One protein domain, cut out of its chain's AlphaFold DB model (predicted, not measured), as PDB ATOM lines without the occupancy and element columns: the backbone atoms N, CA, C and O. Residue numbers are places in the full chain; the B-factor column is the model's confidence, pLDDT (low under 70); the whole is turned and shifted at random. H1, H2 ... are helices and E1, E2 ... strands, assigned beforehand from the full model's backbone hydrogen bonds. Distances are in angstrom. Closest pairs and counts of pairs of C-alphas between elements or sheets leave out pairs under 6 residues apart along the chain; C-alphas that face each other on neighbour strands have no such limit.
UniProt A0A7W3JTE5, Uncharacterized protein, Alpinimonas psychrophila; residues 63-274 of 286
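Overview. This is residues 63 to 274 of the 286 residues of an uncharacterized protein of Alpinimonas psychrophila (UniProt A0A7W3JTE5). Amid much loop, two five-stranded antiparallel sheets make a sandwich, E4-E7-E2-E1-E10 face to face with E5-E6-E3-E8-E9, strands crossed at 39 degrees. Of 212 printed residues only 83 are in named elements, mostly strand: ten strands, H1 between E3 and E4, H2 between E8 and E9. It is compact, radius of gyration of the C-alphas 16.8 A, spanning 47 by 41 by 30 A.

Arrangement. E1, residues 68 to 75, and E2, residues 82 to 90, form a hairpin, N 72 and O 85 within hydrogen-bond range at 2.8 A. E3, residues 103 to 112, and E8, residues 208 to 218, are antiparallel neighbours, N 106 to O 215 2.8 A. H1, residues 128 to 131, only grazes E3's sheet; H2, residues 219 to 223, is not on it.

Along the chain. E1 begins at C-alpha 68 (-19.144, 21.612, -34.471). E4 to E7 are residues 141 to 145, 157 to 160, 170 to 177 and 192 to 200. E8, 29.6 A, bends by 55 degrees at residue 214. E9 is residues 250 to 254; E10, 265 to 269, ends at (-22.549, 23.316, -38.625).

Size, cuts and confidence. The printed part has no cut. H2 to E9 is a long link, 26 residues. pLDDT is under 70 in 71 residues, among them 222 to 259.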
ATOM      1  N   GLU A  63     -14.309   9.383 -34.031       83.38
ATOM      2  CA  GLU A  63     -14.537  10.403 -35.051       83.38
ATOM      3  C   GLU A  63     -13.415  11.450 -35.032       83.38
ATOM      4  O   GLU A  63     -13.009  11.940 -33.968       83.38
ATOM      5  N   TRP A  64     -12.898  11.761 -36.221       82.88
ATOM      6  CA  TRP A  64     -11.823  12.731 -36.411       82.88
ATOM      7  C   TRP A  64     -12.345  14.122 -36.752       82.88
ATOM      8  O   TRP A  64     -11.644  15.110 -36.537       82.88
ATOM      9  N   ARG A  65     -13.571  14.218 -37.279       82.38
ATOM     10  CA  ARG A  65     -14.213  15.486 -37.616       82.38
ATOM     11  C   ARG A  65     -14.578  16.264 -36.350       82.38
ATOM     12  O   ARG A  65     -14.963  15.658 -35.347       82.38
ATOM     13  N   PRO A  66     -14.529  17.603 -36.399       81.50
ATOM     14  CA  PRO A  66     -15.039  18.415 -35.306       81.50
ATOM     15  C   PRO A  66     -16.533  18.157 -35.115       81.50
ATOM     16  O   PRO A  66     -17.288  18.125 -36.087       81.50
ATOM     17  N   SER A  67     -16.979  18.030 -33.869       79.06
ATOM     18  CA  SER A  67     -18.406  17.967 -33.526       79.06
ATOM     19  C   SER A  67     -19.180  19.193 -34.013       79.06
ATOM     20  O   SER A  67     -20.294  19.057 -34.509       79.06
ATOM     21  N   SER A  68     -18.559  20.374 -33.964       78.81
ATOM     22  CA  SER A  68     -19.144  21.612 -34.471       78.81
ATOM     23  C   SER A  68     -18.102  22.502 -35.130       78.81
ATOM     24  O   SER A  68     -16.950  22.552 -34.693       78.81
ATOM     25  N   VAL A  69     -18.523  23.228 -36.157       81.44
ATOM     26  CA  VAL A  69     -17.728  24.237 -36.855       81.44
ATOM     27  C   VAL A  69     -18.566  25.493 -37.016       81.44
ATOM     28  O   VAL A  69     -19.740  25.404 -37.370       81.44
ATOM     29  N   SER A  70     -17.959  26.657 -36.813       79.25
ATOM     30  CA  SER A  70     -18.567  27.930 -37.179       79.25
ATOM     31  C   SER A  70     -17.663  28.749 -38.082       79.25
ATOM     32  O   SER A  70     -16.449  28.767 -37.891       79.25
ATOM     33  N   VAL A  71     -18.268  29.472 -39.017       79.62
ATOM     34  CA  VAL A  71     -17.586  30.424 -39.899       79.62
ATOM     35  C   VAL A  71     -18.215  31.791 -39.683       79.62
ATOM     36  O   VAL A  71     -19.432  31.927 -39.778       79.62
ATOM     37  N   SER A  72     -17.392  32.788 -39.386       79.25
ATOM     38  CA  SER A  72     -17.775  34.193 -39.278       79.25
ATOM     39  C   SER A  72     -16.968  34.999 -40.284       79.25
ATOM     40  O   SER A  72     -15.743  34.888 -40.340       79.25
ATOM     41  N   ILE A  73     -17.660  35.790 -41.092       80.31
ATOM     42  CA  ILE A  73     -17.046  36.729 -42.025       80.31
ATOM     43  C   ILE A  73     -17.501  38.122 -41.599       80.31
ATOM     44  O   ILE A  73     -18.678  38.333 -41.312       80.31
ATOM     45  N   GLN A  74     -16.555  39.048 -41.459       77.25
ATOM     46  CA  GLN A  74     -16.831  40.393 -40.956       77.25
ATOM     47  C   GLN A  74     -15.925  41.423 -41.621       77.25
ATOM     48  O   GLN A  74     -14.719  41.203 -41.777       77.25
ATOM     49  N   GLU A  75     -16.497  42.578 -41.944       71.94
ATOM     50  CA  GLU A  75     -15.732  43.806 -42.152       71.94
ATOM     51  C   GLU A  75     -15.615  44.548 -40.818       71.94
ATOM     52  O   GLU A  75     -16.594  44.680 -40.087       71.94
ATOM     53  N   TYR A  76     -14.427  45.054 -40.478       61.25
ATOM     54  CA  TYR A  76     -14.281  45.919 -39.304       61.25
ATOM     55  C   TYR A  76     -14.379  47.382 -39.737       61.25
ATOM     56  O   TYR A  76     -13.502  47.854 -40.469       61.25
ATOM     57  N   PRO A  77     -15.389  48.139 -39.263       54.56
ATOM     58  CA  PRO A  77     -15.504  49.554 -39.575       54.56
ATOM     59  C   PRO A  77     -14.208  50.303 -39.237       54.56
ATOM     60  O   PRO A  77     -13.742  50.295 -38.099       54.56
ATOM     61  N   GLY A  78     -13.613  50.955 -40.239       53.62
ATOM     62  CA  GLY A  78     -12.389  51.743 -40.076       53.62
ATOM     63  C   GLY A  78     -11.070  50.972 -40.207       53.62
ATOM     64  O   GLY A  78     -10.017  51.600 -40.097       53.62
ATOM     65  N   GLN A  79     -11.087  49.662 -40.487       59.38
ATOM     66  CA  GLN A  79      -9.895  48.925 -40.920       59.38
ATOM     67  C   GLN A  79     -10.062  48.406 -42.351       59.38
ATOM     68  O   GLN A  79     -11.106  47.844 -42.673       59.38
ATOM     69  N   PRO A  80      -9.055  48.563 -43.229       66.50
ATOM     70  CA  PRO A  80      -9.106  47.947 -44.545       66.50
ATOM     71  C   PRO A  80      -9.010  46.422 -44.407       66.50
ATOM     72  O   PRO A  80      -8.087  45.899 -43.774       66.50
ATOM     73  N   GLY A  81      -9.938  45.707 -45.036       76.62
ATOM     74  CA  GLY A  81      -9.921  44.253 -45.126       76.62
ATOM     75  C   GLY A  81     -11.122  43.557 -44.501       76.62
ATOM     76  O   GLY A  81     -11.960  44.148 -43.825       76.62
ATOM     77  N   VAL A  82     -11.161  42.257 -44.754       80.12
ATOM     78  CA  VAL A  82     -12.212  41.333 -44.359       80.12
ATOM     79  C   VAL A  82     -11.586  40.243 -43.511       80.12
ATOM     80  O   VAL A  82     -10.524  39.713 -43.849       80.12
ATOM     81  N   PHE A  83     -12.238  39.908 -42.407       81.44
ATOM     82  CA  PHE A  83     -11.796  38.861 -41.502       81.44
ATOM     83  C   PHE A  83     -12.664  37.628 -41.699       81.44
ATOM     84  O   PHE A  83     -13.876  37.682 -41.504       81.44
ATOM     85  N   LEU A  84     -12.032  36.520 -42.070       82.44
ATOM     86  CA  LEU A  84     -12.650  35.208 -42.153       82.44
ATOM     87  C   LEU A  84     -12.169  34.413 -40.940       82.44
ATOM     88  O   LEU A  84     -10.988  34.092 -40.827       82.44
ATOM     89  N   ASN A  85     -13.083  34.141 -40.019       81.25
ATOM     90  CA  ASN A  85     -12.821  33.462 -38.761       81.25
ATOM     91  C   ASN A  85     -13.507  32.103 -38.820       81.25
ATOM     92  O   ASN A  85     -14.714  32.019 -39.050       81.25
ATOM     93  N   GLN A  86     -12.758  31.041 -38.582       83.06
ATOM     94  CA  GLN A  86     -13.281  29.687 -38.515       83.06
ATOM     95  C   GLN A  86     -12.972  29.116 -37.138       83.06
ATOM     96  O   GLN A  86     -11.855  29.227 -36.633       83.06
ATOM     97  N   PHE A  87     -13.977  28.519 -36.512       83.06
ATOM     98  CA  PHE A  87     -13.841  27.856 -35.226       83.06
ATOM     99  C   PHE A  87     -14.272  26.407 -35.354       83.06
ATOM    100  O   PHE A  87     -15.286  26.111 -35.981       83.06
ATOM    101  N   ALA A  88     -13.508  25.512 -34.743       83.88
ATOM    102  CA  ALA A  88     -13.742  24.081 -34.766       83.88
ATOM    103  C   ALA A  88     -13.656  23.527 -33.352       83.88
ATOM    104  O   ALA A  88     -12.721  23.854 -32.623       83.88
ATOM    105  N   ASN A  89     -14.604  22.675 -32.977       82.88
ATOM    106  CA  ASN A  89     -14.668  22.100 -31.640       82.88
ATOM    107  C   ASN A  89     -14.936  20.595 -31.696       82.88
ATOM    108  O   ASN A  89     -15.829  20.144 -32.420       82.88
ATOM    109  N   TRP A  90     -14.200  19.826 -30.897       82.19
ATOM    110  CA  TRP A  90     -14.321  18.373 -30.759       82.19
ATOM    111  C   TRP A  90     -14.774  17.999 -29.358       82.19
ATOM    112  O   TRP A  90     -13.973  17.995 -28.429       82.19
ATOM    113  N   GLN A  91     -16.042  17.638 -29.206       77.25
ATOM    114  CA  GLN A  91     -16.587  17.127 -27.952       77.25
ATOM    115  C   GLN A  91     -15.981  15.770 -27.543       77.25
ATOM    116  O   GLN A  91     -15.308  15.091 -28.322       77.25
ATOM    117  N   SER A  92     -16.246  15.374 -26.294       73.31
ATOM    118  CA  SER A  92     -15.774  14.116 -25.701       73.31
ATOM    119  C   SER A  92     -16.021  12.904 -26.611       73.31
ATOM    120  O   SER A  92     -17.109  12.732 -27.156       73.31
ATOM    121  N   GLY A  93     -14.996  12.063 -26.774       73.12
ATOM    122  CA  GLY A  93     -15.025  10.893 -27.661       73.12
ATOM    123  C   GLY A  93     -14.612  11.171 -29.111       73.12
ATOM    124  O   GLY A  93     -14.398  10.222 -29.866       73.12
ATOM    125  N   THR A  94     -14.434  12.443 -29.485       79.75
ATOM    126  CA  THR A  94     -13.942  12.858 -30.807       79.75
ATOM    127  C   THR A  94     -12.633  13.619 -30.680       79.75
ATOM    128  O   THR A  94     -12.371  14.261 -29.663       79.75
ATOM    129  N   SER A  95     -11.766  13.494 -31.680       84.38
ATOM    130  CA  SER A  95     -10.431  14.080 -31.617       84.38
ATOM    131  C   SER A  95      -9.848  14.258 -33.012       84.38
ATOM    132  O   SER A  95      -9.873  13.300 -33.783       84.38
ATOM    133  N   PRO A  96      -9.208  15.398 -33.323       83.12
ATOM    134  CA  PRO A  96      -8.452  15.542 -34.564       83.12
ATOM    135  C   PRO A  96      -7.312  14.516 -34.662       83.12
ATOM    136  O   PRO A  96      -6.887  14.168 -35.762       83.12
ATOM    137  N   THR A  97      -6.862  13.963 -33.529       84.88
ATOM    138  CA  THR A  97      -5.850  12.899 -33.482       84.88
ATOM    139  C   THR A  97      -6.356  11.532 -33.927       84.88
ATOM    140  O   THR A  97      -5.547  10.631 -34.121       84.88
ATOM    141  N   ASN A  98      -7.672  11.362 -34.083       84.69
ATOM    142  CA  ASN A  98      -8.251  10.139 -34.632       84.69
ATOM    143  C   ASN A  98      -8.102  10.069 -36.159       84.69
ATOM    144  O   ASN A  98      -8.358   9.018 -36.744       84.69
ATOM    145  N   LEU A  99      -7.706  11.171 -36.816       84.50
ATOM    146  CA  LEU A  99      -7.405  11.148 -38.242       84.50
ATOM    147  C   LEU A  99      -6.159  10.294 -38.477       84.50
ATOM    148  O   LEU A  99      -5.125  10.488 -37.835       84.50
ATOM    149  N   ASP A 100      -6.244   9.379 -39.436       81.06
ATOM    150  CA  ASP A 100      -5.122   8.539 -39.840       81.06
ATOM    151  C   ASP A 100      -3.891   9.394 -40.195       81.06
ATOM    152  O   ASP A 100      -4.000  10.396 -40.901       81.06
ATOM    153  N   SER A 101      -2.712   9.004 -39.697       78.56
ATOM    154  CA  SER A 101      -1.459   9.771 -39.813       78.56
ATOM    155  C   SER A 101      -0.973  10.001 -41.244       78.56
ATOM    156  O   SER A 101      -0.035  10.763 -41.462       78.56
ATOM    157  N   ARG A 102      -1.598   9.360 -42.234       75.56
ATOM    158  CA  ARG A 102      -1.316   9.558 -43.662       75.56
ATOM    159  C   ARG A 102      -2.095  10.729 -44.271       75.56
ATOM    160  O   ARG A 102      -1.888  11.032 -45.447       75.56
ATOM    161  N   PHE A 103      -2.967  11.377 -43.497       79.50
ATOM    162  CA  PHE A 103      -3.806  12.488 -43.934       79.50
ATOM    163  C   PHE A 103      -3.497  13.767 -43.155       79.50
ATOM    164  O   PHE A 103      -3.370  13.753 -41.927       79.50
ATOM    165  N   GLY A 104      -3.466  14.875 -43.894       82.00
ATOM    166  CA  GLY A 104      -3.712  16.206 -43.348       82.00
ATOM    167  C   GLY A 104      -5.193  16.563 -43.467       82.00
ATOM    168  O   GLY A 104      -6.007  15.780 -43.973       82.00
ATOM    169  N   TRP A 105      -5.559  17.764 -43.041       83.38
ATOM    170  CA  TRP A 105      -6.872  18.332 -43.345       83.38
ATOM    171  C   TRP A 105      -6.774  19.828 -43.615       83.38
ATOM    172  O   TRP A 105      -5.843  20.480 -43.148       83.38
ATOM    173  N   GLU A 106      -7.772  20.354 -44.317       82.69
ATOM    174  CA  GLU A 106      -7.955  21.771 -44.623       82.69
ATOM    175  C   GLU A 106      -9.371  22.232 -44.309       82.69
ATOM    176  O   GLU A 106     -10.344  21.490 -44.470       82.69
ATOM    177  N   MET A 107      -9.463  23.486 -43.886       83.19
ATOM    178  CA  MET A 107     -10.692  24.259 -43.895       83.19
ATOM    179  C   MET A 107     -10.627  25.305 -44.993       83.19
ATOM    180  O   MET A 107      -9.790  26.203 -44.931       83.19
ATOM    181  N   GLU A 108     -11.546  25.220 -45.942       82.19
ATOM    182  CA  GLU A 108     -11.618  26.074 -47.122       82.19
ATOM    183  C   GLU A 108     -12.839  26.990 -47.032       82.19
ATOM    184  O   GLU A 108     -13.938  26.534 -46.710       82.19
ATOM    185  N   VAL A 109     -12.663  28.270 -47.363       83.69
ATOM    186  CA  VAL A 109     -13.749  29.205 -47.669       83.69
ATOM    187  C   VAL A 109     -13.708  29.525 -49.155       83.69
ATOM    188  O   VAL A 109     -12.706  29.995 -49.681       83.69
ATOM    189  N   ASN A 110     -14.836  29.303 -49.816       85.50
ATOM    190  CA  ASN A 110     -15.047  29.563 -51.227       85.50
ATOM    191  C   ASN A 110     -15.822  30.853 -51.412       85.50
ATOM    192  O   ASN A 110     -16.873  31.037 -50.801       85.50
ATOM    193  N   ILE A 111     -15.327  31.721 -52.285       87.81
ATOM    194  CA  ILE A 111     -15.972  32.974 -52.653       87.81
ATOM    195  C   ILE A 111     -16.241  32.935 -54.154       87.81
ATOM    196  O   ILE A 111     -15.312  32.821 -54.954       87.81
ATOM    197  N   THR A 112     -17.509  33.070 -54.527       88.62
ATOM    198  CA  THR A 112     -17.963  32.948 -55.913       88.62
ATOM    199  C   THR A 112     -18.636  34.229 -56.384       88.62
ATOM    200  O   THR A 112     -19.604  34.713 -55.791       88.62
ATOM    201  N   ASN A 113     -18.143  34.765 -57.499       89.56
ATOM    202  CA  ASN A 113     -18.729  35.890 -58.204       89.56
ATOM    203  C   ASN A 113     -19.353  35.420 -59.532       89.56
ATOM    204  O   ASN A 113     -18.640  35.263 -60.527       89.56
ATOM    205  N   PRO A 114     -20.685  35.250 -59.591       82.94
ATOM    206  CA  PRO A 114     -21.361  34.787 -60.801       82.94
ATOM    207  C   PRO A 114     -21.350  35.814 -61.946       82.94
ATOM    208  O   PRO A 114     -21.698  35.465 -63.069       82.94
ATOM    209  N   ASN A 115     -20.961  37.069 -61.688       85.00
ATOM    210  CA  ASN A 115     -20.919  38.128 -62.702       85.00
ATOM    211  C   ASN A 115     -19.608  38.151 -63.503       85.00
ATOM    212  O   ASN A 115     -19.459  38.962 -64.416       85.00
ATOM    213  N   MET A 116     -18.641  37.298 -63.161       86.44
ATOM    214  CA  MET A 116     -17.370  37.210 -63.873       86.44
ATOM    215  C   MET A 116     -17.466  36.282 -65.081       86.44
ATOM    216  O   MET A 116     -18.218  35.308 -65.096       86.44
ATOM    217  N   SER A 117     -16.666  36.575 -66.105       76.94
ATOM    218  CA  SER A 117     -16.582  35.750 -67.308       76.94
ATOM    219  C   SER A 117     -16.117  34.328 -66.993       76.94
ATOM    220  O   SER A 117     -15.184  34.131 -66.210       76.94
ATOM    221  N   ALA A 118     -16.715  33.350 -67.678       74.69
ATOM    222  CA  ALA A 118     -16.271  31.963 -67.635       74.69
ATOM    223  C   ALA A 118     -14.807  31.830 -68.090       74.69
ATOM    224  O   ALA A 118     -14.358  32.517 -69.007       74.69
ATOM    225  N   GLY A 119     -14.072  30.921 -67.458       82.44
ATOM    226  CA  GLY A 119     -12.663  30.670 -67.736       82.44
ATOM    227  C   GLY A 119     -11.993  29.982 -66.556       82.44
ATOM    228  O   GLY A 119     -12.592  29.869 -65.489       82.44
ATOM    229  N   TYR A 120     -10.752  29.544 -66.753       83.06
ATOM    230  CA  TYR A 120      -9.922  28.919 -65.725       83.06
ATOM    231  C   TYR A 120      -8.550  29.573 -65.706       83.06
ATOM    232  O   TYR A 120      -8.073  30.096 -66.719       83.06
ATOM    233  N   ARG A 121      -7.897  29.534 -64.549       78.38
ATOM    234  CA  ARG A 121      -6.516  29.995 -64.426       78.38
ATOM    235  C   ARG A 121      -5.581  29.109 -65.273       78.38
ATOM    236  O   ARG A 121      -5.867  27.932 -65.480       78.38
ATOM    237  N   PRO A 122      -4.492  29.676 -65.828       76.56
ATOM    238  CA  PRO A 122      -4.012  31.051 -65.659       76.56
ATOM    239  C   PRO A 122      -4.656  32.080 -66.614       76.56
ATOM    240  O   PRO A 122      -4.195  33.213 -66.671       76.56
ATOM    241  N   ALA A 123      -5.699  31.727 -67.374       82.56
ATOM    242  CA  ALA A 123      -6.258  32.571 -68.440       82.56
ATOM    243  C   ALA A 123      -7.247  33.659 -67.961       82.56
ATOM    244  O   ALA A 123      -7.937  34.269 -68.778       82.56
ATOM    245  N   CYS A 124      -7.348  33.896 -66.654       83.81
ATOM    246  CA  CYS A 124      -8.215  34.933 -66.099       83.81
ATOM    247  C   CYS A 124      -7.672  36.340 -66.378       83.81
ATOM    248  O   CYS A 124      -6.471  36.526 -66.561       83.81
ATOM    249  N   GLN A 125      -8.555  37.343 -66.382       84.00
ATOM    250  CA  GLN A 125      -8.146  38.750 -66.466       84.00
ATOM    251  C   GLN A 125      -7.184  39.100 -65.325       84.00
ATOM    252  O   GLN A 125      -7.353  38.606 -64.217       84.00
ATOM    253  N   ASN A 126      -6.180  39.945 -65.569       78.69
ATOM    254  CA  ASN A 126      -5.094  40.191 -64.606       78.69
ATOM    255  C   ASN A 126      -5.567  40.661 -63.215       78.69
ATOM    256  O   ASN A 126      -4.888  40.409 -62.224       78.69
ATOM    257  N   ASP A 127      -6.716  41.322 -63.135       82.94
ATOM    258  CA  ASP A 127      -7.322  41.899 -61.933       82.94
ATOM    259  C   ASP A 127      -8.512  41.084 -61.401       82.94
ATOM    260  O   ASP A 127      -9.268  41.565 -60.560       82.94
ATOM    261  N   TYR A 128      -8.692  39.834 -61.843       83.69
ATOM    262  CA  TYR A 128      -9.861  39.027 -61.479       83.69
ATOM    263  C   TYR A 128     -10.054  38.908 -59.948       83.69
ATOM    264  O   TYR A 128     -11.186  38.876 -59.474       83.69
ATOM    265  N   LYS A 129      -8.969  38.893 -59.157       83.69
ATOM    266  CA  LYS A 129      -9.005  38.822 -57.680       83.69
ATOM    267  C   LYS A 129      -9.622  40.058 -57.031       83.69
ATOM    268  O   LYS A 129     -10.108  39.984 -55.907       83.69
ATOM    269  N   ASP A 130      -9.622  41.191 -57.727       86.00
ATOM    270  CA  ASP A 130     -10.223  42.425 -57.235       86.00
ATOM    271  C   ASP A 130     -11.751  42.392 -57.327       86.00
ATOM    272  O   ASP A 130     -12.416  43.183 -56.662       86.00
ATOM    273  N   GLN A 131     -12.316  41.458 -58.095       88.88
ATOM    274  CA  GLN A 131     -13.752  41.312 -58.337       88.88
ATOM    275  C   GLN A 131     -14.470  40.489 -57.250       88.88
ATOM    276  O   GLN A 131     -15.515  39.894 -57.502       88.88
ATOM    277  N   PHE A 132     -13.940  40.450 -56.031       88.06
ATOM    278  CA  PHE A 132     -14.550  39.774 -54.882       88.06
ATOM    279  C   PHE A 132     -14.625  40.716 -53.669       88.06
ATOM    280  O   PHE A 132     -14.021  41.783 -53.704       88.06
ATOM    281  N   PHE A 133     -15.348  40.363 -52.600       85.06
ATOM    282  CA  PHE A 133     -15.406  41.172 -51.369       85.06
ATOM    283  C   PHE A 133     -14.121  41.073 -50.548       85.06
ATOM    284  O   PHE A 133     -13.647  42.067 -50.006       85.06
ATOM    285  N   ALA A 134     -13.501  39.897 -50.522       84.12
ATOM    286  CA  ALA A 134     -12.180  39.659 -49.953       84.12
ATOM    287  C   ALA A 134     -11.233  39.256 -51.083       84.12
ATOM    288  O   ALA A 134     -11.660  38.569 -51.994       84.12
ATOM    289  N   LYS A 135      -9.965  39.657 -51.064       82.69
ATOM    290  CA  LYS A 135      -8.985  39.338 -52.114       82.69
ATOM    291  C   LYS A 135      -8.078  38.188 -51.669       82.69
ATOM    292  O   LYS A 135      -7.443  38.292 -50.621       82.69
ATOM    293  N   ASN A 136      -7.912  37.155 -52.498       77.44
ATOM    294  CA  ASN A 136      -6.881  36.122 -52.305       77.44
ATOM    295  C   ASN A 136      -5.541  36.535 -52.969       77.44
ATOM    296  O   ASN A 136      -5.109  35.947 -53.959       77.44
ATOM    297  N   TYR A 137      -4.882  37.596 -52.484       69.25
ATOM    298  CA  TYR A 137      -3.492  37.909 -52.875       69.25
ATOM    299  C   TYR A 137      -2.489  37.193 -51.966       69.25
ATOM    300  O   TYR A 137      -2.810  36.855 -50.836       69.25
ATOM    301  N   SER A 138      -1.235  37.058 -52.400       56.53
ATOM    302  CA  SER A 138      -0.118  36.461 -51.646       56.53
ATOM    303  C   SER A 138       0.300  37.216 -50.360       56.53
ATOM    304  O   SER A 138       1.395  36.996 -49.846       56.53
ATOM    305  N   TRP A 139      -0.548  38.109 -49.829       54.16
ATOM    306  CA  TRP A 139      -0.252  39.025 -48.717       54.16
ATOM    307  C   TRP A 139      -1.345  39.106 -47.634       54.16
ATOM    308  O   TRP A 139      -1.356  40.073 -46.873       54.16
ATOM    309  N   TYR A 140      -2.277  38.151 -47.537       65.31
ATOM    310  CA  TYR A 140      -3.136  38.084 -46.346       65.31
ATOM    311  C   TYR A 140      -2.362  37.540 -45.144       65.31
ATOM    312  O   TYR A 140      -1.498  36.670 -45.273       65.31
ATOM    313  N   SER A 141      -2.673  38.049 -43.953       72.62
ATOM    314  CA  SER A 141      -2.155  37.483 -42.709       72.62
ATOM    315  C   SER A 141      -3.129  36.438 -42.195       72.62
ATOM    316  O   SER A 141      -4.317  36.732 -42.056       72.62
ATOM    317  N   TRP A 142      -2.627  35.252 -41.882       79.56
ATOM    318  CA  TRP A 142      -3.408  34.187 -41.274       79.56
ATOM    319  C   TRP A 142      -2.789  33.772 -39.942       79.56
ATOM    320  O   TRP A 142      -1.586  33.930 -39.715       79.56
ATOM    321  N   SER A 143      -3.616  33.249 -39.053       80.25
ATOM    322  CA  SER A 143      -3.181  32.637 -37.808       80.25
ATOM    323  C   SER A 143      -4.041  31.424 -37.510       80.25
ATOM    324  O   SER A 143      -5.203  31.329 -37.901       80.25
ATOM    325  N   VAL A 144      -3.449  30.477 -36.794       82.75
ATOM    326  CA  VAL A 144      -4.174  29.339 -36.260       82.75
ATOM    327  C   VAL A 144      -3.675  29.048 -34.862       82.75
ATOM    328  O   VAL A 144      -2.472  29.033 -34.597       82.75
ATOM    329  N   PHE A 145      -4.611  28.857 -33.948       80.31
ATOM    330  CA  PHE A 145      -4.301  28.640 -32.552       80.31
ATOM    331  C   PHE A 145      -5.396  27.834 -31.877       80.31
ATOM    332  O   PHE A 145      -6.560  27.846 -32.272       80.31
ATOM    333  N   ASN A 146      -5.010  27.138 -30.820       77.38
ATOM    334  CA  ASN A 146      -5.964  26.560 -29.896       77.38
ATOM    335  C   ASN A 146      -6.455  27.681 -28.967       77.38
ATOM    336  O   ASN A 146      -5.627  28.434 -28.442       77.38
ATOM    337  N   SER A 147      -7.771  27.804 -28.777       63.47
ATOM    338  CA  SER A 147      -8.378  28.874 -27.969       63.47
ATOM    339  C   SER A 147      -7.845  28.933 -26.534       63.47
ATOM    340  O   SER A 147      -7.797  30.016 -25.952       63.47
ATOM    341  N   ASP A 148      -7.382  27.798 -26.008       62.78
ATOM    342  CA  ASP A 148      -6.973  27.641 -24.614       62.78
ATOM    343  C   ASP A 148      -5.444  27.723 -24.432       62.78
ATOM    344  O   ASP A 148      -4.969  28.144 -23.378       62.78
ATOM    345  N   TYR A 149      -4.658  27.372 -25.462       58.03
ATOM    346  CA  TYR A 149      -3.187  27.221 -25.372       58.03
ATOM    347  C   TYR A 149      -2.379  28.109 -26.326       58.03
ATOM    348  O   TYR A 149      -1.152  28.155 -26.246       58.03
ATOM    349  N   GLY A 150      -3.033  28.830 -27.237       67.38
ATOM    350  CA  GLY A 150      -2.411  29.863 -28.068       67.38
ATOM    351  C   GLY A 150      -1.510  29.385 -29.217       67.38
ATOM    352  O   GLY A 150      -1.403  30.111 -30.196       67.38
ATOM    353  N   SER A 151      -0.901  28.190 -29.187       76.31
ATOM    354  CA  SER A 151      -0.077  27.679 -30.305       76.31
ATOM    355  C   SER A 151      -0.408  26.240 -30.687       76.31
ATOM    356  O   SER A 151      -0.603  25.381 -29.830       76.31
ATOM    357  N   VAL A 152      -0.418  25.976 -31.995       83.19
ATOM    358  CA  VAL A 152      -0.571  24.638 -32.592       83.19
ATOM    359  C   VAL A 152       0.584  24.303 -33.537       83.19
ATOM    360  O   VAL A 152       0.440  23.481 -34.427       83.19
ATOM    361  N   ALA A 153       1.759  24.913 -33.356       83.06
ATOM    362  CA  ALA A 153       2.887  24.762 -34.284       83.06
ATOM    363  C   ALA A 153       3.286  23.296 -34.577       83.06
ATOM    364  O   ALA A 153       3.712  22.987 -35.687       83.06
ATOM    365  N   ALA A 154       3.106  22.381 -33.616       83.06
ATOM    366  CA  ALA A 154       3.394  20.954 -33.784       83.06
ATOM    367  C   ALA A 154       2.528  20.265 -34.858       83.06
ATOM    368  O   ALA A 154       2.927  19.230 -35.394       83.06
ATOM    369  N   THR A 155       1.373  20.844 -35.210       83.69
ATOM    370  CA  THR A 155       0.527  20.349 -36.303       83.69
ATOM    371  C   THR A 155       1.036  20.759 -37.684       83.69
ATOM    372  O   THR A 155       0.468  20.322 -38.684       83.69
ATOM    373  N   ALA A 156       2.114  21.555 -37.744       83.69
ATOM    374  CA  ALA A 156       2.674  22.141 -38.959       83.69
ATOM    375  C   ALA A 156       1.571  22.779 -39.827       83.69
ATOM    376  O   ALA A 156       1.251  22.271 -40.908       83.69
ATOM    377  N   PRO A 157       0.935  23.852 -39.318       83.12
ATOM    378  CA  PRO A 157      -0.120  24.527 -40.044       83.12
ATOM    379  C   PRO A 157       0.417  25.269 -41.265       83.12
ATOM    380  O   PRO A 157       1.554  25.746 -41.269       83.12
ATOM    381  N   TYR A 158      -0.431  25.418 -42.271       79.12
ATOM    382  CA  TYR A 158      -0.125  26.136 -43.500       79.12
ATOM    383  C   TYR A 158      -1.373  26.865 -44.001       79.12
ATOM    384  O   TYR A 158      -2.493  26.406 -43.788       79.12
ATOM    385  N   ALA A 159      -1.192  28.008 -44.658       77.62
ATOM    386  CA  ALA A 159      -2.259  28.598 -45.460       77.62
ATOM    387  C   ALA A 159      -2.180  28.024 -46.855       77.62
ATOM    388  O   ALA A 159      -1.101  28.007 -47.422       77.62
ATOM    389  N   ASP A 160      -3.307  27.624 -47.397       71.06
ATOM    390  CA  ASP A 160      -3.461  27.171 -48.756       71.06
ATOM    391  C   ASP A 160      -4.141  28.284 -49.582       71.06
ATOM    392  O   ASP A 160      -5.186  28.832 -49.222       71.06
ATOM    393  N   TYR A 161      -3.489  28.641 -50.687       64.88
ATOM    394  CA  TYR A 161      -3.920  29.654 -51.641       64.88
ATOM    395  C   TYR A 161      -4.580  29.014 -52.868       64.88
ATOM    396  O   TYR A 161      -4.366  29.545 -53.952       64.88
ATOM    397  N   ASN A 162      -5.281  27.877 -52.729       61.59
ATOM    398  CA  ASN A 162      -5.815  27.048 -53.815       61.59
ATOM    399  C   ASN A 162      -6.633  27.835 -54.835       61.59
ATOM    400  O   ASN A 162      -7.860  27.904 -54.818       61.59
ATOM    401  N   ASP A 163      -5.906  28.452 -55.750       62.59
ATOM    402  CA  ASP A 163      -6.453  29.248 -56.807       62.59
ATOM    403  C   ASP A 163      -6.050  28.628 -58.151       62.59
ATOM    404  O   ASP A 163      -6.829  28.651 -59.088       62.59
ATOM    405  N   LEU A 164      -4.929  27.923 -58.267       61.19
ATOM    406  CA  LEU A 164      -4.451  27.357 -59.536       61.19
ATOM    407  C   LEU A 164      -5.497  26.548 -60.332       61.19
ATOM    408  O   LEU A 164      -5.464  26.595 -61.563       61.19
ATOM    409  N   GLY A 165      -6.421  25.853 -59.658       67.06
ATOM    410  CA  GLY A 165      -7.491  25.071 -60.284       67.06
ATOM    411  C   GLY A 165      -8.850  25.766 -60.439       67.06
ATOM    412  O   GLY A 165      -9.661  25.276 -61.232       67.06
ATOM    413  N   ASP A 166      -9.143  26.871 -59.736       76.44
ATOM    414  CA  ASP A 166     -10.502  27.422 -59.829       76.44
ATOM    415  C   ASP A 166     -10.775  28.116 -61.169       76.44
ATOM    416  O   ASP A 166      -9.903  28.667 -61.857       76.44
ATOM    417  N   SER A 167     -12.067  28.161 -61.489       85.12
ATOM    418  CA  SER A 167     -12.602  29.084 -62.480       85.12
ATOM    419  C   SER A 167     -12.311  30.540 -62.106       85.12
ATOM    420  O   SER A 167     -12.259  30.877 -60.927       85.12
ATOM    421  N   CYS A 168     -12.260  31.442 -63.085       86.19
ATOM    422  CA  CYS A 168     -12.049  32.872 -62.838       86.19
ATOM    423  C   CYS A 168     -13.101  33.510 -61.917       86.19
ATOM    424  O   CYS A 168     -12.804  34.495 -61.252       86.19
ATOM    425  N   SER A 169     -14.309  32.943 -61.866       88.75
ATOM    426  CA  SER A 169     -15.427  33.373 -61.020       88.75
ATOM    427  C   SER A 169     -15.370  32.855 -59.584       88.75
ATOM    428  O   SER A 169     -16.264  33.170 -58.806       88.75
ATOM    429  N   LYS A 170     -14.376  32.043 -59.222       86.88
ATOM    430  CA  LYS A 170     -14.245  31.451 -57.890       86.88
ATOM    431  C   LYS A 170     -12.854  31.731 -57.345       86.88
ATOM    432  O   LYS A 170     -11.876  31.690 -58.081       86.88
ATOM    433  N   GLN A 171     -12.754  32.006 -56.058       83.19
ATOM    434  CA  GLN A 171     -11.497  31.934 -55.327       83.19
ATOM    435  C   GLN A 171     -11.740  31.175 -54.029       83.19
ATOM    436  O   GLN A 171     -12.729  31.426 -53.335       83.19
ATOM    437  N   SER A 172     -10.850  30.251 -53.715       80.56
ATOM    438  CA  SER A 172     -10.842  29.576 -52.427       80.56
ATOM    439  C   SER A 172      -9.717  30.126 -51.551       80.56
ATOM    440  O   SER A 172      -8.721  30.642 -52.057       80.56
ATOM    441  N   ILE A 173      -9.901  30.099 -50.237       80.81
ATOM    442  CA  ILE A 173      -8.855  30.387 -49.260       80.81
ATOM    443  C   ILE A 173      -8.935  29.291 -48.211       80.81
ATOM    444  O   ILE A 173      -9.987  29.128 -47.587       80.81
ATOM    445  N   ALA A 174      -7.844  28.564 -47.995       80.44
ATOM    446  CA  ALA A 174      -7.812  27.468 -47.047       80.44
ATOM    447  C   ALA A 174      -6.715  27.638 -45.991       80.44
ATOM    448  O   ALA A 174      -5.701  28.307 -46.188       80.44
ATOM    449  N   VAL A 175      -6.939  27.054 -44.818       83.38
ATOM    450  CA  VAL A 175      -5.908  26.846 -43.796       83.38
ATOM    451  C   VAL A 175      -5.930  25.372 -43.440       83.38
ATOM    452  O   VAL A 175      -6.984  24.816 -43.125       83.38
ATOM    453  N   GLY A 176      -4.762  24.746 -43.508       83.88
ATOM    454  CA  GLY A 176      -4.594  23.323 -43.289       83.88
ATOM    455  C   GLY A 176      -3.609  22.985 -42.187       83.88
ATOM    456  O   GLY A 176      -2.874  23.827 -41.661       83.88
ATOM    457  N   MET A 177      -3.610  21.705 -41.830       84.81
ATOM    458  CA  MET A 177      -2.663  21.096 -40.908       84.81
ATOM    459  C   MET A 177      -2.090  19.826 -41.508       84.81
ATOM    460  O   MET A 177      -2.822  18.888 -41.829       84.81
ATOM    461  N   LYS A 178      -0.758  19.780 -41.575       81.38
ATOM    462  CA  LYS A 178      -0.009  18.600 -42.002       81.38
ATOM    463  C   LYS A 178      -0.185  17.433 -41.037       81.38
ATOM    464  O   LYS A 178      -0.439  16.318 -41.471       81.38
ATOM    465  N   ASN A 179      -0.017  17.701 -39.739       83.50
ATOM    466  CA  ASN A 179       0.015  16.693 -38.679       83.50
ATOM    467  C   ASN A 179      -1.098  16.937 -37.642       83.50
ATOM    468  O   ASN A 179      -0.799  17.293 -36.495       83.50
ATOM    469  N   PRO A 180      -2.384  16.759 -37.987       85.69
ATOM    470  CA  PRO A 180      -3.497  16.897 -37.039       85.69
ATOM    471  C   PRO A 180      -3.345  16.057 -35.764       85.69
ATOM    472  O   PRO A 180      -3.858  16.418 -34.707       85.69
ATOM    473  N   GLN A 181      -2.601  14.956 -35.848       85.38
ATOM    474  CA  GLN A 181      -2.322  14.025 -34.756       85.38
ATOM    475  C   GLN A 181      -1.421  14.621 -33.674       85.38
ATOM    476  O   GLN A 181      -1.445  14.164 -32.536       85.38
ATOM    477  N   SER A 182      -0.672  15.669 -34.011       87.19
ATOM    478  CA  SER A 182       0.175  16.411 -33.079       87.19
ATOM    479  C   SER A 182      -0.573  17.549 -32.381       87.19
ATOM    480  O   SER A 182       0.062  18.417 -31.776       87.19
ATOM    481  N   MET A 183      -1.906  17.609 -32.493       84.88
ATOM    482  CA  MET A 183      -2.678  18.660 -31.845       84.88
ATOM    483  C   MET A 183      -2.571  18.521 -30.320       84.88
ATOM    484  O   MET A 183      -2.837  17.439 -29.792       84.88
ATOM    485  N   PRO A 184      -2.184  19.588 -29.597       76.62
ATOM    486  CA  PRO A 184      -2.049  19.514 -28.151       76.62
ATOM    487  C   PRO A 184      -3.403  19.211 -27.501       76.62
ATOM    488  O   PRO A 184      -4.413  19.845 -27.811       76.62
ATOM    489  N   THR A 185      -3.408  18.237 -26.592       68.06
ATOM    490  CA  THR A 185      -4.545  17.923 -25.726       68.06
ATOM    491  C   THR A 185      -4.697  18.984 -24.644       68.06
ATOM    492  O   THR A 185      -3.711  19.446 -24.071       68.06
ATOM    493  N   SER A 186      -5.940  19.344 -24.318       60.28
ATOM    494  CA  SER A 186      -6.230  20.153 -23.133       60.28
ATOM    495  C   SER A 186      -6.012  19.321 -21.857       60.28
ATOM    496  O   SER A 186      -6.692  18.303 -21.691       60.28
ATOM    497  N   PRO A 187      -5.105  19.700 -20.929       51.81
ATOM    498  CA  PRO A 187      -4.957  19.065 -19.616       51.81
ATOM    499  C   PRO A 187      -6.220  19.018 -18.739       51.81
ATOM    500  O   PRO A 187      -6.233  18.252 -17.779       51.81
ATOM    501  N   ASN A 188      -7.277  19.779 -19.048       52.47
ATOM    502  CA  ASN A 188      -8.476  19.897 -18.206       52.47
ATOM    503  C   ASN A 188      -9.716  19.146 -18.739       52.47
ATOM    504  O   ASN A 188     -10.830  19.510 -18.364       52.47
ATOM    505  N   ASN A 189      -9.534  18.061 -19.512       52.38
ATOM    506  CA  ASN A 189     -10.594  17.247 -20.152       52.38
ATOM    507  C   ASN A 189     -11.102  17.873 -21.488       52.38
ATOM    508  O   ASN A 189     -11.036  19.090 -21.643       52.38
ATOM    509  N   PRO A 190     -11.557  17.073 -22.484       55.34
ATOM    510  CA  PRO A 190     -11.952  17.550 -23.818       55.34
ATOM    511  C   PRO A 190     -13.058  18.612 -23.707       55.34
ATOM    512  O   PRO A 190     -13.911  18.490 -22.823       55.34
ATOM    513  N   PRO A 191     -13.080  19.625 -24.594       66.56
ATOM    514  CA  PRO A 191     -12.849  19.458 -26.036       66.56
ATOM    515  C   PRO A 191     -11.532  20.018 -26.609       66.56
ATOM    516  O   PRO A 191     -10.933  20.935 -26.057       66.56
ATOM    517  N   TYR A 192     -11.090  19.485 -27.761       77.06
ATOM    518  CA  TYR A 192     -10.132  20.217 -28.607       77.06
ATOM    519  C   TYR A 192     -10.868  21.379 -29.258       77.06
ATOM    520  O   TYR A 192     -11.970  21.192 -29.775       77.06
ATOM    521  N   ALA A 193     -10.240  22.546 -29.285       79.94
ATOM    522  CA  ALA A 193     -10.789  23.729 -29.916       79.94
ATOM    523  C   ALA A 193      -9.726  24.398 -30.781       79.94
ATOM    524  O   ALA A 193      -8.555  24.497 -30.400       79.94
ATOM    525  N   LEU A 194     -10.140  24.859 -31.955       83.50
ATOM    526  CA  LEU A 194      -9.267  25.512 -32.906       83.50
ATOM    527  C   LEU A 194      -9.903  26.783 -33.435       83.50
ATOM    528  O   LEU A 194     -11.081  26.805 -33.779       83.50
ATOM    529  N   VAL A 195      -9.082  27.815 -33.541       82.75
ATOM    530  CA  VAL A 195      -9.397  29.074 -34.190       82.75
ATOM    531  C   VAL A 195      -8.473  29.242 -35.384       82.75
ATOM    532  O   VAL A 195      -7.260  29.094 -35.237       82.75
ATOM    533  N   MET A 196      -9.041  29.556 -36.540       84.19
ATOM    534  CA  MET A 196      -8.326  29.958 -37.746       84.19
ATOM    535  C   MET A 196      -8.827  31.329 -38.165       84.19
ATOM    536  O   MET A 196     -10.014  31.485 -38.444       84.19
ATOM    537  N   ASP A 197      -7.922  32.293 -38.236       80.81
ATOM    538  CA  ASP A 197      -8.250  33.656 -38.627       80.81
ATOM    539  C   ASP A 197      -7.479  34.018 -39.892       80.81
ATOM    540  O   ASP A 197      -6.278  33.769 -40.003       80.81
ATOM    541  N   ILE A 198      -8.174  34.623 -40.849       81.94
ATOM    542  CA  ILE A 198      -7.609  35.110 -42.105       81.94
ATOM    543  C   ILE A 198      -8.026  36.564 -42.259       81.94
ATOM    544  O   ILE A 198      -9.214  36.876 -42.283       81.94
ATOM    545  N   HIS A 199      -7.054  37.459 -42.393       82.81
ATOM    546  CA  HIS A 199      -7.291  38.861 -42.723       82.81
ATOM    547  C   HIS A 199      -6.924  39.097 -44.183       82.81
ATOM    548  O   HIS A 199      -5.749  39.216 -44.535       82.81
ATOM    549  N   ALA A 200      -7.949  39.146 -45.027       81.88
ATOM    550  CA  ALA A 200      -7.824  39.380 -46.454       81.88
ATOM    551  C   ALA A 200      -8.034  40.868 -46.780       81.88
ATOM    552  O   ALA A 200      -8.897  41.510 -46.181       81.88
ATOM    553  N   PRO A 201      -7.302  41.452 -47.743       81.75
ATOM    554  CA  PRO A 201      -7.617  42.787 -48.246       81.75
ATOM    555  C   PRO A 201      -9.027  42.833 -48.853       81.75
ATOM    556  O   PRO A 201      -9.450  41.871 -49.490       81.75
ATOM    557  N   SER A 202      -9.742  43.950 -48.708       83.25
ATOM    558  CA  SER A 202     -11.058  44.122 -49.338       83.25
ATOM    559  C   SER A 202     -10.913  44.234 -50.851       83.25
ATOM    560  O   SER A 202      -9.962  44.857 -51.334       83.25
ATOM    561  N   GLY A 203     -11.848  43.656 -51.599       84.25
ATOM    562  CA  GLY A 203     -11.959  43.871 -53.038       84.25
ATOM    563  C   GLY A 203     -12.970  44.942 -53.420       84.25
ATOM    564  O   GLY A 203     -13.313  45.809 -52.619       84.25
ATOM    565  N   THR A 204     -13.353  44.955 -54.692       85.12
ATOM    566  CA  THR A 204     -14.189  46.012 -55.288       85.12
ATOM    567  C   THR A 204     -15.678  45.688 -55.253       85.12
ATOM    568  O   THR A 204     -16.508  46.564 -55.490       85.12
ATOM    569  N   VAL A 205     -16.025  44.437 -54.953       86.12
ATOM    570  CA  VAL A 205     -17.407  43.970 -54.909       86.12
ATOM    571  C   VAL A 205     -17.859  43.921 -53.458       86.12
ATOM    572  O   VAL A 205     -17.193  43.325 -52.629       86.12
ATOM    573  N   ALA A 206     -19.011  44.515 -53.145       80.75
ATOM    574  CA  ALA A 206     -19.487  44.592 -51.762       80.75
ATOM    575  C   ALA A 206     -19.870  43.227 -51.166       80.75
ATOM    576  O   ALA A 206     -19.772  43.033 -49.961       80.75
ATOM    577  N   THR A 207     -20.351  42.288 -51.990       83.00
ATOM    578  CA  THR A 207     -20.803  40.973 -51.521       83.00
ATOM    579  C   THR A 207     -20.623  39.882 -52.577       83.00
ATOM    580  O   THR A 207     -20.718  40.145 -53.776       83.00
ATOM    581  N   ASN A 208     -20.415  38.636 -52.150       87.06
ATOM    582  CA  ASN A 208     -20.385  37.465 -53.034       87.06
ATOM    583  C   ASN A 208     -21.082  36.269 -52.392       87.06
ATOM    584  O   ASN A 208     -21.260  36.233 -51.171       87.06
ATOM    585  N   THR A 209     -21.416  35.276 -53.219       84.69
ATOM    586  CA  THR A 209     -21.833  33.963 -52.727       84.69
ATOM    587  C   THR A 209     -20.656  33.277 -52.051       84.69
ATOM    588  O   THR A 209     -19.525  33.360 -52.531       84.69
ATOM    589  N   ILE A 210     -20.929  32.598 -50.944       82.12
ATOM    590  CA  ILE A 210     -19.927  31.904 -50.147       82.12
ATOM    591  C   ILE A 210     -20.268  30.429 -49.948       82.12
ATOM    592  O   ILE A 210     -21.424  30.042 -49.766       82.12
ATOM    593  N   GLY A 211     -19.222  29.615 -49.938       79.38
ATOM    594  CA  GLY A 211     -19.227  28.235 -49.479       79.38
ATOM    595  C   GLY A 211     -18.082  28.012 -48.501       79.38
ATOM    596  O   GLY A 211     -17.180  28.837 -48.386       79.38
ATOM    597  N   ALA A 212     -18.106  26.897 -47.789       79.38
ATOM    598  CA  ALA A 212     -17.015  26.497 -46.914       79.38
ATOM    599  C   ALA A 212     -17.065  24.994 -46.694       79.38
ATOM    600  O   ALA A 212     -18.142  24.392 -46.639       79.38
ATOM    601  N   LEU A 213     -15.907  24.375 -46.551       79.62
ATOM    602  CA  LEU A 213     -15.808  22.941 -46.340       79.62
ATOM    603  C   LEU A 213     -14.613  22.604 -45.463       79.62
ATOM    604  O   LEU A 213     -13.661  23.367 -45.345       79.62
ATOM    605  N   TRP A 214     -14.696  21.439 -44.841       81.44
ATOM    606  CA  TRP A 214     -13.591  20.779 -44.178       81.44
ATOM    607  C   TRP A 214     -13.269  19.525 -44.970       81.44
ATOM    608  O   TRP A 214     -14.144  18.675 -45.147       81.44
ATOM    609  N   GLN A 215     -12.038  19.378 -45.436       79.12
ATOM    610  CA  GLN A 215     -11.634  18.225 -46.231       79.12
ATOM    611  C   GLN A 215     -10.352  17.601 -45.715       79.12
ATOM    612  O   GLN A 215      -9.487  18.275 -45.168       79.12
ATOM    613  N   THR A 216     -10.223  16.292 -45.884       80.44
ATOM    614  CA  THR A 216      -8.933  15.626 -45.713       80.44
ATOM    615  C   THR A 216      -8.066  15.863 -46.933       80.44
ATOM    616  O   THR A 216      -8.520  15.649 -48.057       80.44
ATOM    617  N   VAL A 217      -6.796  16.162 -46.711       77.62
ATOM    618  CA  VAL A 217      -5.789  16.211 -47.762       77.62
ATOM    619  C   VAL A 217      -5.023  14.907 -47.756       77.62
ATOM    620  O   VAL A 217      -4.526  14.456 -46.719       77.62
ATOM    621  N   THR A 218      -4.913  14.298 -48.936       71.88
ATOM    622  CA  THR A 218      -4.137  13.073 -49.097       71.88
ATOM    623  C   THR A 218      -2.795  13.363 -49.739       71.88
ATOM    624  O   THR A 218      -2.653  14.076 -50.727       71.88
ATOM    625  N   LYS A 219      -1.800  12.673 -49.228       66.81
ATOM    626  CA  LYS A 219      -0.451  12.595 -49.768       66.81
ATOM    627  C   LYS A 219      -0.373  12.066 -51.208       66.81
ATOM    628  O   LYS A 219       0.479  12.490 -51.991       66.81
ATOM    629  N   THR A 220      -1.288  11.174 -51.596       66.69
ATOM    630  CA  THR A 220      -1.413  10.694 -52.983       66.69
ATOM    631  C   THR A 220      -1.912  11.786 -53.922       66.69
ATOM    632  O   THR A 220      -1.375  11.926 -55.020       66.69
ATOM    633  N   TYR A 221      -2.894  12.584 -53.496       70.50
ATOM    634  CA  TYR A 221      -3.325  13.760 -54.252       70.50
ATOM    635  C   TYR A 221      -2.143  14.714 -54.461       70.50
ATOM    636  O   TYR A 221      -1.863  15.099 -55.590       70.50
ATOM    637  N   CYS A 222      -1.339  14.943 -53.424       69.06
ATOM    638  CA  CYS A 222      -0.169  15.819 -53.498       69.06
ATOM    639  C   CYS A 222       0.980  15.355 -54.391       69.06
ATOM    640  O   CYS A 222       1.801  16.166 -54.813       69.06
ATOM    641  N   SER A 223       1.055  14.063 -54.696       65.94
ATOM    642  CA  SER A 223       2.122  13.488 -55.524       65.94
ATOM    643  C   SER A 223       1.692  13.205 -56.967       65.94
ATOM    644  O   SER A 223       2.543  12.930 -57.814       65.94
ATOM    645  N   ARG A 224       0.396  13.314 -57.293       66.25
ATOM    646  CA  ARG A 224      -0.154  13.042 -58.632       66.25
ATOM    647  C   ARG A 224      -0.813  14.281 -59.225       66.25
ATOM    648  O   ARG A 224      -1.317  15.126 -58.504       66.25
ATOM    649  N   TRP A 225      -0.839  14.389 -60.549       57.47
ATOM    650  CA  TRP A 225      -1.596  15.457 -61.204       57.47
ATOM    651  C   TRP A 225      -3.109  15.274 -60.950       57.47
ATOM    652  O   TRP A 225      -3.585  14.138 -61.023       57.47
ATOM    653  N   PRO A 226      -3.873  16.349 -60.672       59.94
ATOM    654  CA  PRO A 226      -3.440  17.749 -60.684       59.94
ATOM    655  C   PRO A 226      -2.794  18.243 -59.377       59.94
ATOM    656  O   PRO A 226      -2.144  19.286 -59.396       59.94
ATOM    657  N   GLY A 227      -2.904  17.501 -58.270       61.56
ATOM    658  CA  GLY A 227      -2.441  17.931 -56.946       61.56
ATOM    659  C   GLY A 227      -0.927  18.179 -56.826       61.56
ATOM    660  O   GLY A 227      -0.510  19.077 -56.105       61.56
ATOM    661  N   ASN A 228      -0.076  17.510 -57.610       58.03
ATOM    662  CA  ASN A 228       1.360  17.836 -57.678       58.03
ATOM    663  C   ASN A 228       1.656  19.197 -58.344       58.03
ATOM    664  O   ASN A 228       2.684  19.818 -58.063       58.03
ATOM    665  N   GLY A 229       0.747  19.688 -59.192       58.25
ATOM    666  CA  GLY A 229       0.746  21.057 -59.713       58.25
ATOM    667  C   GLY A 229       0.228  22.075 -58.693       58.25
ATOM    668  O   GLY A 229       0.569  23.250 -58.787       58.25
ATOM    669  N   MET A 230      -0.517  21.593 -57.695       56.75
ATOM    670  CA  MET A 230      -1.014  22.302 -56.511       56.75
ATOM    671  C   MET A 230      -0.115  22.069 -55.283       56.75
ATOM    672  O   MET A 230      -0.492  22.338 -54.150       56.75
ATOM    673  N   SER A 231       1.127  21.608 -55.488       47.03
ATOM    674  CA  SER A 231       2.114  21.357 -54.420       47.03
ATOM    675  C   SER A 231       2.458  22.594 -53.571       47.03
ATOM    676  O   SER A 231       3.143  22.479 -52.561       47.03
ATOM    677  N   SER A 232       1.987  23.776 -53.974       47.72
ATOM    678  CA  SER A 232       2.124  25.053 -53.268       47.72
ATOM    679  C   SER A 232       0.807  25.564 -52.677       47.72
ATOM    680  O   SER A 232       0.767  26.708 -52.243       47.72
ATOM    681  N   THR A 233      -0.260  24.767 -52.700       56.94
ATOM    682  CA  THR A 233      -1.597  25.140 -52.233       56.94
ATOM    683  C   THR A 233      -2.129  24.018 -51.326       56.94
ATOM    684  O   THR A 233      -1.760  23.990 -50.151       56.94
ATOM    685  N   ASP A 234      -2.812  23.018 -51.880       53.47
ATOM    686  CA  ASP A 234      -3.551  21.938 -51.194       53.47
ATOM    687  C   ASP A 234      -2.643  20.917 -50.489       53.47
ATOM    688  O   ASP A 234      -3.071  19.887 -49.980       53.47
ATOM    689  N   CYS A 235      -1.336  21.111 -50.608       60.56
ATOM    690  CA  CYS A 235      -0.310  20.121 -50.311       60.56
ATOM    691  C   CYS A 235       0.863  20.708 -49.550       60.56
ATOM    692  O   CYS A 235       1.843  20.007 -49.278       60.56
ATOM    693  N   MET A 236       0.776  21.995 -49.209       60.59
ATOM    694  CA  MET A 236       1.753  22.607 -48.330       60.59
ATOM    695  C   MET A 236       1.732  21.894 -46.980       60.59
ATOM    696  O   MET A 236       0.704  21.441 -46.497       60.59
ATOM    697  N   GLY A 237       2.907  21.683 -46.397       56.50
ATOM    698  CA  GLY A 237       3.042  20.907 -45.171       56.50
ATOM    699  C   GLY A 237       2.969  19.389 -45.376       56.50
ATOM    700  O   GLY A 237       3.814  18.701 -44.816       56.50
ATOM    701  N   VAL A 238       2.056  18.822 -46.171       59.94
ATOM    702  CA  VAL A 238       1.888  17.354 -46.282       59.94
ATOM    703  C   VAL A 238       3.119  16.673 -46.908       59.94
ATOM    704  O   VAL A 238       3.501  16.925 -48.046       59.94
ATOM    705  N   GLU A 239       3.757  15.766 -46.161       56.06
ATOM    706  CA  GLU A 239       4.966  15.053 -46.604       56.06
ATOM    707  C   GLU A 239       4.675  14.084 -47.757       56.06
ATOM    708  O   GLU A 239       3.743  13.293 -47.657       56.06
ATOM    709  N   GLN A 240       5.516  14.033 -48.796       55.12
ATOM    710  CA  GLN A 240       5.368  13.134 -49.955       55.12
ATOM    711  C   GLN A 240       6.041  11.760 -49.719       55.12
ATOM    712  O   GLN A 240       7.252  11.626 -49.817       55.12
ATOM    713  N   THR A 241       5.273  10.714 -49.410       53.34
ATOM    714  CA  THR A 241       5.689   9.278 -49.385       53.34
ATOM    715  C   THR A 241       4.500   8.399 -49.865       53.34
ATOM    716  O   THR A 241       3.475   8.950 -50.267       53.34
ATOM    717  N   GLU A 242       4.573   7.067 -49.881       47.16
ATOM    718  CA  GLU A 242       3.478   6.209 -50.404       47.16
ATOM    719  C   GLU A 242       2.295   5.985 -49.423       47.16
ATOM    720  O   GLU A 242       2.475   6.139 -48.215       47.16
ATOM    721  N   TYR A 243       1.141   5.519 -49.963       50.62
ATOM    722  CA  TYR A 243      -0.138   5.060 -49.333       50.62
ATOM    723  C   TYR A 243      -1.261   6.100 -49.077       50.62
ATOM    724  O   TYR A 243      -0.951   7.257 -48.807       50.62
ATOM    725  N   PRO A 244      -2.552   5.682 -48.940       49.62
ATOM    726  CA  PRO A 244      -3.333   4.650 -49.647       49.62
ATOM    727  C   PRO A 244      -4.288   5.258 -50.710       49.62
ATOM    728  O   PRO A 244      -4.791   6.367 -50.554       49.62
ATOM    729  N   ASP A 245      -4.621   4.502 -51.764       48.25
ATOM    730  CA  ASP A 245      -5.645   4.896 -52.746       48.25
ATOM    731  C   ASP A 245      -7.061   4.736 -52.138       48.25
ATOM    732  O   ASP A 245      -7.635   3.650 -52.246       48.25
ATOM    733  N   ARG A 246      -7.631   5.768 -51.480       44.44
ATOM    734  CA  ARG A 246      -9.098   6.035 -51.405       44.44
ATOM    735  C   ARG A 246      -9.515   7.223 -50.517       44.44
ATOM    736  O   ARG A 246      -8.936   7.457 -49.466       44.44
ATOM    737  N   ALA A 247     -10.628   7.825 -50.961       46.62
ATOM    738  CA  ALA A 247     -11.586   8.738 -50.320       46.62
ATOM    739  C   ALA A 247     -11.032   9.997 -49.627       46.62
ATOM    740  O   ALA A 247     -10.612   9.968 -48.475       46.62
ATOM    741  N   THR A 248     -11.168  11.132 -50.316       53.72
ATOM    742  CA  THR A 248     -11.228  12.459 -49.698       53.72
ATOM    743  C   THR A 248     -12.504  12.526 -48.859       53.72
ATOM    744  O   THR A 248     -13.609  12.467 -49.402       53.72
ATOM    745  N   TYR A 249     -12.380  12.602 -47.537       67.00
ATOM    746  CA  TYR A 249     -13.524  12.884 -46.681       67.00
ATOM    747  C   TYR A 249     -13.767  14.387 -46.716       67.00
ATOM    748  O   TYR A 249     -12.929  15.160 -46.257       67.00
ATOM    749  N   VAL A 250     -14.903  14.789 -47.279       67.44
ATOM    750  CA  VAL A 250     -15.341  16.184 -47.327       67.44
ATOM    751  C   VAL A 250     -16.557  16.337 -46.430       67.44
ATOM    752  O   VAL A 250     -17.515  15.570 -46.516       67.44
ATOM    753  N   ARG A 251     -16.522  17.353 -45.578       69.44
ATOM    754  CA  ARG A 251     -17.636  17.827 -44.772       69.44
ATOM    755  C   ARG A 251     -17.983  19.240 -45.246       69.44
ATOM    756  O   ARG A 251     -17.194  20.154 -45.003       69.44
ATOM    757  N   PRO A 252     -19.142  19.466 -45.882       61.91
ATOM    758  CA  PRO A 252     -19.591  20.824 -46.144       61.91
ATOM    759  C   PRO A 252     -19.864  21.527 -44.810       61.91
ATOM    760  O   PRO A 252     -20.567  21.009 -43.946       61.91
ATOM    761  N   VAL A 253     -19.285  22.710 -44.641       64.50
ATOM    762  CA  VAL A 253     -19.562  23.615 -43.516       64.50
ATOM    763  C   VAL A 253     -20.574  24.667 -43.961       64.50
ATOM    764  O   VAL A 253     -21.451  25.056 -43.201       64.50
ATOM    765  N   LEU A 254     -20.485  25.078 -45.228       68.38
ATOM    766  CA  LEU A 254     -21.410  25.951 -45.927       68.38
ATOM    767  C   LEU A 254     -21.598  25.459 -47.357       68.38
ATOM    768  O   LEU A 254     -20.643  25.282 -48.111       68.38
ATOM    769  N   ALA A 255     -22.854  25.280 -47.741       61.38
ATOM    770  CA  ALA A 255     -23.218  24.875 -49.085       61.38
ATOM    771  C   ALA A 255     -23.329  26.092 -50.016       61.38
ATOM    772  O   ALA A 255     -24.272  26.874 -49.900       61.38
ATOM    773  N   GLU A 256     -22.415  26.207 -50.982       60.19
ATOM    774  CA  GLU A 256     -22.404  27.285 -51.987       60.19
ATOM    775  C   GLU A 256     -23.726  27.367 -52.778       60.19
ATOM    776  O   GLU A 256     -24.250  28.451 -53.029       60.19
ATOM    777  N   TRP A 257     -24.340  26.216 -53.083       59.91
ATOM    778  CA  TRP A 257     -25.612  26.124 -53.814       59.91
ATOM    779  C   TRP A 257     -26.816  26.732 -53.075       59.91
ATOM    780  O   TRP A 257     -27.881  26.893 -53.669       59.91
ATOM    781  N   ARG A 258     -26.668  27.097 -51.794       61.94
ATOM    782  CA  ARG A 258     -27.702  27.803 -51.019       61.94
ATOM    783  C   ARG A 258     -27.696  29.315 -51.226       61.94
ATOM    784  O   ARG A 258     -28.532  29.996 -50.642       61.94
ATOM    785  N   ASN A 259     -26.793  29.842 -52.059       66.56
ATOM    786  CA  ASN A 259     -26.684  31.270 -52.372       66.56
ATOM    787  C   ASN A 259     -26.527  32.147 -51.118       66.56
ATOM    788  O   ASN A 259     -27.076  33.247 -51.031       66.56
ATOM    789  N   TYR A 260     -25.790  31.660 -50.116       71.25
ATOM    790  CA  TYR A 260     -25.442  32.480 -48.965       71.25
ATOM    791  C   TYR A 260     -24.492  33.595 -49.394       71.25
ATOM    792  O   TYR A 260     -23.476  33.326 -50.014       71.25
ATOM    793  N   VAL A 261     -24.820  34.838 -49.040       74.25
ATOM    794  CA  VAL A 261     -24.033  36.034 -49.395       74.25
ATOM    795  C   VAL A 261     -23.353  36.656 -48.166       74.25
ATOM    796  O   VAL A 261     -24.054  36.869 -47.184       74.25
ATOM    797  N   ALA A 262     -22.053  36.955 -48.207       71.62
ATOM    798  CA  ALA A 262     -21.264  37.616 -47.136       71.62
ATOM    799  C   ALA A 262     -20.805  39.038 -47.581       71.62
ATOM    800  O   ALA A 262     -20.986  39.328 -48.769       71.62
ATOM    801  N   PRO A 263     -20.256  39.933 -46.718       56.84
ATOM    802  CA  PRO A 263     -19.414  39.636 -45.555       56.84
ATOM    803  C   PRO A 263     -20.148  39.365 -44.238       56.84
ATOM    804  O   PRO A 263     -19.894  38.311 -43.690       56.84
ATOM    805  N   ASP A 264     -21.070  40.198 -43.743       58.81
ATOM    806  CA  ASP A 264     -21.554  40.108 -42.344       58.81
ATOM    807  C   ASP A 264     -22.472  38.907 -42.049       58.81
ATOM    808  O   ASP A 264     -23.697  39.035 -41.958       58.81
ATOM    809  N   LYS A 265     -21.890  37.713 -41.891       67.75
ATOM    810  CA  LYS A 265     -22.625  36.489 -41.561       67.75
ATOM    811  C   LYS A 265     -21.836  35.535 -40.683       67.75
ATOM    812  O   LYS A 265     -20.635  35.342 -40.851       67.75
ATOM    813  N   CYS A 266     -22.585  34.858 -39.819       70.75
ATOM    814  CA  CYS A 266     -22.121  33.740 -39.010       70.75
ATOM    815  C   CYS A 266     -22.910  32.505 -39.391       70.75
ATOM    816  O   CYS A 266     -24.141  32.541 -39.512       70.75
ATOM    817  N   PHE A 267     -22.196  31.405 -39.512       73.56
ATOM    818  CA  PHE A 267     -22.761  30.115 -39.829       73.56
ATOM    819  C   PHE A 267     -22.260  29.085 -38.853       73.56
ATOM    820  O   PHE A 267     -21.130  29.171 -38.374       73.56
ATOM    821  N   TYR A 268     -23.103  28.099 -38.609       73.50
ATOM    822  CA  TYR A 268     -22.822  27.012 -37.706       73.50
ATOM    823  C   TYR A 268     -23.220  25.690 -38.352       73.50
ATOM    824  O   TYR A 268     -24.283  25.579 -38.959       73.50
ATOM    825  N   SER A 269     -22.341  24.703 -38.227       72.44
ATOM    826  CA  SER A 269     -22.549  23.316 -38.625       72.44
ATOM    827  C   SER A 269     -22.234  22.433 -37.424       72.44
ATOM    828  O   SER A 269     -21.100  22.426 -36.940       72.44
ATOM    829  N   ASP A 270     -23.211  21.666 -36.965       73.00
ATOM    830  CA  ASP A 270     -23.084  20.652 -35.920       73.00
ATOM    831  C   ASP A 270     -23.134  19.235 -36.496       73.00
ATOM    832  O   ASP A 270     -23.025  19.031 -37.709       73.00
ATOM    833  N   ASP A 271     -23.206  18.258 -35.591       69.44
ATOM    834  CA  ASP A 271     -23.367  16.833 -35.872       69.44
ATOM    835  C   ASP A 271     -22.382  16.327 -36.938       69.44
ATOM    836  O   ASP A 271     -22.718  15.590 -37.857       69.44
ATOM    837  N   TYR A 272     -21.126  16.779 -36.870       70.19
ATOM    838  CA  TYR A 272     -20.079  16.380 -37.823       70.19
ATOM    839  C   TYR A 272     -20.398  16.717 -39.296       70.19
ATOM    840  O   TYR A 272     -19.789  16.149 -40.211       70.19
ATOM    841  N   GLY A 273     -21.321  17.659 -39.524       65.00
ATOM    842  CA  GLY A 273     -21.817  18.095 -40.830       65.00
ATOM    843  C   GLY A 273     -22.794  17.132 -41.503       65.00
ATOM    844  O   GLY A 273     -22.929  17.177 -42.723       65.00
ATOM    845  N   THR A 274     -23.441  16.243 -40.744       66.94
ATOM    846  CA  THR A 274     -24.613  15.476 -41.216       66.94
ATOM    847  C   THR A 274     -25.859  16.358 -41.310       66.94
ATOM    848  O   THR A 274     -26.716  16.118 -42.160       66.94
TER     849      THR A 274